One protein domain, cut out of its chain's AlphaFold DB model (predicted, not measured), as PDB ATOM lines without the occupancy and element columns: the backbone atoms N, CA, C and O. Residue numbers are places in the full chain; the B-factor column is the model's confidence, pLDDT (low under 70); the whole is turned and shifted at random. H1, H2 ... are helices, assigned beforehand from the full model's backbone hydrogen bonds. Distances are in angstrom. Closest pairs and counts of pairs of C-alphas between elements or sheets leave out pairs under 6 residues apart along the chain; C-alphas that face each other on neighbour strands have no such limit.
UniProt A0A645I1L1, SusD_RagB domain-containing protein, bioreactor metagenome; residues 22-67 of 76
ATOM      1  N   LYS A  22     326.658 113.700 280.863       91.69
ATOM      2  CA  LYS A  22     325.207 113.589 280.662       91.69
ATOM      3  C   LYS A  22     324.620 114.881 280.107       91.69
ATOM      4  O   LYS A  22     324.040 114.866 279.032       91.69
ATOM      5  N   GLU A  23     324.876 116.004 280.769       93.44
ATOM      6  CA  GLU A  23     324.407 117.325 280.338       93.44
ATOM      7  C   GLU A  23     324.854 117.658 278.904       93.44
ATOM      8  O   GLU A  23     324.032 117.926 278.026       93.44
ATOM      9  N   VAL A  24     326.162 117.585 278.637       93.81
ATOM     10  CA  VAL A  24     326.735 118.024 277.359       93.81
ATOM     11  C   VAL A  24     326.349 117.097 276.210       93.81
ATOM     12  O   VAL A  24     326.022 117.574 275.122       93.81
ATOM     13  N   MET A  25     326.415 115.781 276.417       91.00
ATOM     14  CA  MET A  25     326.133 114.812 275.358       91.00
ATOM     15  C   MET A  25     324.635 114.734 275.050       91.00
ATOM     16  O   MET A  25     324.277 114.589 273.880       91.00
ATOM     17  N   THR A  26     323.761 114.903 276.049       90.81
ATOM     18  CA  THR A  26     322.313 115.008 275.825       90.81
ATOM     19  C   THR A  26     321.963 116.278 275.051       90.81
ATOM     20  O   THR A  26     321.258 116.185 274.046       90.81
ATOM     21  N   ALA A  27     322.504 117.439 275.438       93.00
ATOM     22  CA  ALA A  27     322.284 118.691 274.707       93.00
ATOM     23  C   ALA A  27     322.804 118.614 273.260       93.00
ATOM     24  O   ALA A  27     322.154 119.071 272.318       93.00
ATOM     25  N   HIS A  28     323.963 117.981 273.052       91.75
ATOM     26  CA  HIS A  28     324.479 117.726 271.710       91.75
ATOM     27  C   HIS A  28     323.545 116.817 270.898       91.75
ATOM     28  O   HIS A  28     323.251 117.125 269.744       91.75
ATOM     29  N   GLY A  29     323.037 115.739 271.501       89.56
ATOM     30  CA  GLY A  29     322.091 114.830 270.856       89.56
ATOM     31  C   GLY A  29     320.783 115.502 270.442       89.56
ATOM     32  O   GLY A  29     320.294 115.243 269.345       89.56
ATOM     33  N   GLN A  30     320.243 116.400 271.272       88.75
ATOM     34  CA  GLN A  30     319.065 117.211 270.931       88.75
ATOM     35  C   GLN A  30     319.327 118.065 269.688       88.75
ATOM     36  O   GLN A  30     318.599 117.954 268.703       88.75
ATOM     37  N   ARG A  31     320.439 118.813 269.678       91.88
ATOM     38  CA  ARG A  31     320.839 119.634 268.527       91.88
ATOM     39  C   ARG A  31     321.008 118.814 267.246       91.88
ATOM     40  O   ARG A  31     320.634 119.269 266.169       91.88
ATOM     41  N   ILE A  32     321.598 117.623 267.331       90.00
ATOM     42  CA  ILE A  32     321.772 116.755 266.158       90.00
ATOM     43  C   ILE A  32     320.421 116.284 265.621       90.00
ATOM     44  O   ILE A  32     320.223 116.314 264.412       90.00
ATOM     45  N   LYS A  33     319.486 115.904 266.494       85.50
ATOM     46  CA  LYS A  33     318.134 115.486 266.091       85.50
ATOM     47  C   LYS A  33     317.351 116.619 265.422       85.50
ATOM     48  O   LYS A  33     316.618 116.362 264.474       85.50
ATOM     49  N   GLU A  34     317.538 117.860 265.871       87.88
ATOM     50  CA  GLU A  34     316.952 119.050 265.236       87.88
ATOM     51  C   GLU A  34     317.529 119.310 263.839       87.88
ATOM     52  O   GLU A  34     316.784 119.542 262.888       87.88
ATOM     53  N   LEU A  35     318.859 119.254 263.699       90.81
ATOM     54  CA  LEU A  35     319.547 119.508 262.427       90.81
ATOM     55  C   LEU A  35     319.367 118.373 261.416       90.81
ATOM     56  O   LEU A  35     319.394 118.601 260.205       90.81
ATOM     57  N   HIS A  36     319.207 117.149 261.910       87.44
ATOM     58  CA  HIS A  36     319.173 115.935 261.111       87.44
ATOM     59  C   HIS A  36     317.961 115.074 261.502       87.44
ATOM     60  O   HIS A  36     318.124 114.062 262.182       87.44
ATOM     61  N   PRO A  37     316.740 115.406 261.035       79.38
ATOM     62  CA  PRO A  37     315.514 114.688 261.412       79.38
ATOM     63  C   PRO A  37     315.487 113.198 261.019       79.38
ATOM     64  O   PRO A  37     314.673 112.428 261.525       79.38
ATOM     65  N   TRP A  38     316.365 112.778 260.101       77.81
ATOM     66  CA  TRP A  38     316.560 111.372 259.723       77.81
ATOM     67  C   TRP A  38     317.414 110.587 260.718       77.81
ATOM     68  O   TRP A  38     317.433 109.358 260.641       77.81
ATOM     69  N   VAL A  39     318.077 111.261 261.667       79.06
ATOM     70  CA  VAL A  39     318.544 110.660 262.921       79.06
ATOM     71  C   VAL A  39     317.285 110.381 263.739       79.06
ATOM     72  O   VAL A  39     316.985 111.028 264.742       79.06
ATOM     73  N   LYS A  40     316.463 109.466 263.212       63.31
ATOM     74  CA  LYS A  40     315.269 108.978 263.869       63.31
ATOM     75  C   LYS A  40     315.764 108.410 265.173       63.31
ATOM     76  O   LYS A  40     316.503 107.439 265.126       63.31
ATOM     77  N   ALA A  41     315.282 108.971 266.277       58.75
ATOM     78  CA  ALA A  41     315.021 108.172 267.452       58.75
ATOM     79  C   ALA A  41     314.081 107.045 266.993       58.75
ATOM     80  O   ALA A  41     312.865 107.224 267.009       58.75
ATOM     81  N   THR A  42     314.600 105.932 266.457       49.03
ATOM     82  CA  THR A  42     313.775 104.739 266.272       49.03
ATOM     83  C   THR A  42     313.107 104.444 267.608       49.03
ATOM     84  O   THR A  42     313.602 104.817 268.673       49.03
ATOM     85  N   ASN A  43     311.958 103.786 267.598       48.62
ATOM     86  CA  ASN A  43     311.179 103.561 268.818       48.62
ATOM     87  C   ASN A  43     311.905 102.644 269.853       48.62
ATOM     88  O   ASN A  43     311.280 102.187 270.800       48.62
ATOM     89  N   ASN A  44     313.215 102.398 269.660       57.84
ATOM     90  CA  ASN A  44     314.188 101.659 270.462       57.84
ATOM     91  C   ASN A  44     315.621 102.289 270.453       57.84
ATOM     92  O   ASN A  44     316.605 101.593 270.688       57.84
ATOM     93  N   ASP A  45     315.792 103.580 270.134       57.50
ATOM     94  CA  ASP A  45     316.987 104.030 269.390       57.50
ATOM     95  C   ASP A  45     318.372 104.002 270.038       57.50
ATOM     96  O   ASP A  45     319.345 104.120 269.304       57.50
ATOM     97  N   GLY A  46     318.530 103.946 271.362       63.44
ATOM     98  CA  GLY A  46     319.862 103.953 271.999       63.44
ATOM     99  C   GLY A  46     320.755 105.190 271.739       63.44
ATOM    100  O   GLY A  46     321.744 105.398 272.446       63.44
ATOM    101  N   CYS A  47     320.429 106.028 270.751       73.44
ATOM    102  CA  CYS A  47     321.268 107.071 270.195       73.44
ATOM    103  C   CYS A  47     321.181 108.327 271.058       73.44
ATOM    104  O   CYS A  47     320.095 108.854 271.333       73.44
ATOM    105  N   TYR A  48     322.349 108.792 271.506       78.50
ATOM    106  CA  TYR A  48     322.486 109.821 272.538       78.50
ATOM    107  C   TYR A  48     321.796 109.465 273.868       78.50
ATOM    108  O   TYR A  48     321.516 110.359 274.667       78.50
ATOM    109  N   ILE A  49     321.547 108.174 274.134       81.19
ATOM    110  CA  ILE A  49     321.201 107.707 275.479       81.19
ATOM    111  C   ILE A  49     322.497 107.604 276.275       81.19
ATOM    112  O   ILE A  49     323.364 106.769 275.998       81.19
ATOM    113  N   ILE A  50     322.630 108.504 277.244       85.50
ATOM    114  CA  ILE A  50     323.784 108.590 278.127       85.50
ATOM    115  C   ILE A  50     323.400 107.943 279.451       85.50
ATOM    116  O   ILE A  50     322.693 108.546 280.258       85.50
ATOM    117  N   ASP A  51     323.843 106.702 279.619       83.31
ATOM    118  CA  ASP A  51     323.673 105.937 280.850       83.31
ATOM    119  C   ASP A  51     324.932 106.039 281.716       83.31
ATOM    120  O   ASP A  51     326.053 106.092 281.199       83.31
ATOM    121  N   ASP A  52     324.741 106.062 283.028       82.12
ATOM    122  CA  ASP A  52     325.790 106.307 284.008       82.12
ATOM    123  C   ASP A  52     326.775 105.120 284.062       82.12
ATOM    124  O   ASP A  52     327.972 105.322 284.269       82.12
ATOM    125  N   PHE A  53     326.326 103.891 283.764       84.25
ATOM    126  CA  PHE A  53     327.224 102.729 283.718       84.25
ATOM    127  C   PHE A  53     328.210 102.767 282.539       84.25
ATOM    128  O   PHE A  53     329.292 102.198 282.623       84.25
ATOM    129  N   ARG A  54     327.916 103.519 281.465       82.50
ATOM    130  CA  ARG A  54     328.802 103.648 280.286       82.50
ATOM    131  C   ARG A  54     330.003 104.583 280.497       82.50
ATOM    132  O   ARG A  54     330.736 104.872 279.550       82.50
ATOM    133  N   MET A  55     330.198 105.097 281.712       88.56
ATOM    134  CA  MET A  55     331.294 106.018 282.042       88.56
ATOM    135  C   MET A  55     332.630 105.303 282.281       88.56
ATOM    136  O   MET A  55     333.699 105.899 282.088       88.56
ATOM    137  N   ILE A  56     332.570 104.030 282.669       89.81
ATOM    138  CA  ILE A  56     333.719 103.157 282.911       89.81
ATOM    139  C   ILE A  56     333.622 101.995 281.923       89.81
ATOM    140  O   ILE A  56     332.534 101.511 281.657       89.81
ATOM    141  N   TYR A  57     334.735 101.571 281.328       90.94
ATOM    142  CA  TYR A  57     334.711 100.449 280.387       90.94
ATOM    143  C   TYR A  57     334.499  99.119 281.110       90.94
ATOM    144  O   TYR A  57     334.990  98.940 282.223       90.94
ATOM    145  N   ALA A  58     333.830  98.173 280.452       94.56
ATOM    146  CA  ALA A  58     333.751  96.797 280.928       94.56
ATOM    147  C   ALA A  58     335.155  96.210 281.106       94.56
ATOM    148  O   ALA A  58     336.028  96.380 280.246       94.56
ATOM    149  N   ILE A  59     335.353  95.481 282.197       95.81
ATOM    150  CA  ILE A  59     336.510  94.606 282.344       95.81
ATOM    151  C   ILE A  59     336.318  93.439 281.362       95.81
ATOM    152  O   ILE A  59     335.217  92.879 281.314       95.81
ATOM    153  N   PRO A  60     337.333  93.067 280.557       96.12
ATOM    154  CA  PRO A  60     337.218  91.935 279.644       96.12
ATOM    155  C   PRO A  60     336.840  90.654 280.393       96.12
ATOM    156  O   PRO A  60     337.468  90.323 281.395       96.12
ATOM    157  N   THR A  61     335.862  89.905 279.877       95.69
ATOM    158  CA  THR A  61     335.321  88.695 280.527       95.69
ATOM    159  C   THR A  61     336.409  87.699 280.918       95.69
ATOM    160  O   THR A  61     336.409  87.193 282.030       95.69
ATOM    161  N   ARG A  62     337.415  87.518 280.055       97.62
ATOM    162  CA  ARG A  62     338.570  86.655 280.328       97.62
ATOM    163  C   ARG A  62     339.278  86.984 281.648       97.62
ATOM    164  O   ARG A  62     339.737  86.072 282.318       97.62
ATOM    165  N   GLU A  63     339.404  88.260 282.006       97.44
ATOM    166  CA  GLU A  63     340.096  88.668 283.237       97.44
ATOM    167  C   GLU A  63     339.262  88.347 284.484       97.44
ATOM    168  O   GLU A  63     339.820  87.976 285.516       97.44
ATOM    169  N   ILE A  64     337.933  88.419 284.364       96.94
ATOM    170  CA  ILE A  64     336.987  88.001 285.408       96.94
ATOM    171  C   ILE A  64     337.040  86.480 285.581       96.94
ATOM    172  O   ILE A  64     337.145  85.993 286.702       96.94
ATOM    173  N   ASP A  65     337.050  85.729 284.477       96.12
ATOM    174  CA  ASP A  65     337.088  84.262 284.505       96.12
ATOM    175  C   ASP A  65     338.390  83.712 285.115       96.12
ATOM    176  O   ASP A  65     338.404  82.632 285.705       96.12
ATOM    177  N   ILE A  66     339.507  84.431 284.951       97.56
ATOM    178  CA  ILE A  66     340.818  84.031 285.486       97.56
ATOM    179  C   ILE A  66     340.953  84.403 286.967       97.56
ATOM    180  O   ILE A  66     341.547  83.645 287.738       97.56
ATOM    181  N   ASN A  67     340.447  85.570 287.374       97.12
ATOM    182  CA  ASN A  67     340.564  86.071 288.738       97.12
ATOM    183  C   ASN A  67     339.193  86.155 289.417       97.12
ATOM    184  O   ASN A  67     338.529  87.183 289.365       97.12
TER     185      ASN A  67
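What this domain is: This is residues 22 to 67 of the 76 residues of the protein "SusD_RagB domain-containing protein" of bioreactor metagenome (UniProt A0A645I1L1). The model is a loose hook with a long arm: helix H1 makes one side of the hook, the unnamed stretch of residues 36 to 51 loops away from its end and folds back toward its beginning, and the short helix H2 follows there. From H2 the arm, residues 56 to 67, sticks out free and bears the small helix H3 near its tip. The printed part has 46 residues with three named helices, in the order H1, H2, H3, and no named strand; the class is all helix. It is extended, with a radius of gyration of the C-alphas of 15.5 A and spans of 47 by 22 by 13 A, the arm making much of the length.

How they stand to each other: H1, residues 22 to 35, touches no helix. A long link of 16 residues joins it to H2, residues 52 to 55. H1 and H2 are only just apart, their closest C-alphas being 8.0 A from each other. A tight link of 5 residues joins H2 to H3, residues 61 to 66, and these two are apart. H1 and H3 are apart as well. In H1 and H3 every O i to N i+4 pair is within hydrogen-bond range; H2 is too short for such a pair, but its one O i to N i+3 pair is within range.

Where its parts are: H1 runs 20.0 A from C-alpha 22 at (325.207, 113.589, 280.662) to C-alpha 35 at (319.547, 119.508, 262.427). H2 measures 5.9 A. H3 measures 8.7 A and ends with C-alpha 66 at (340.818, 84.031, 285.486).

The domain as a whole: The two C-alphas farthest apart, those of Leu 35 and Asn 67, are 47.5 A apart. Without residues 56 to 67, the body spans 28 by 20 by 8 A. The printed part has no cut. Its mean pLDDT is 84.3, and residues 40 to 46 are under 70.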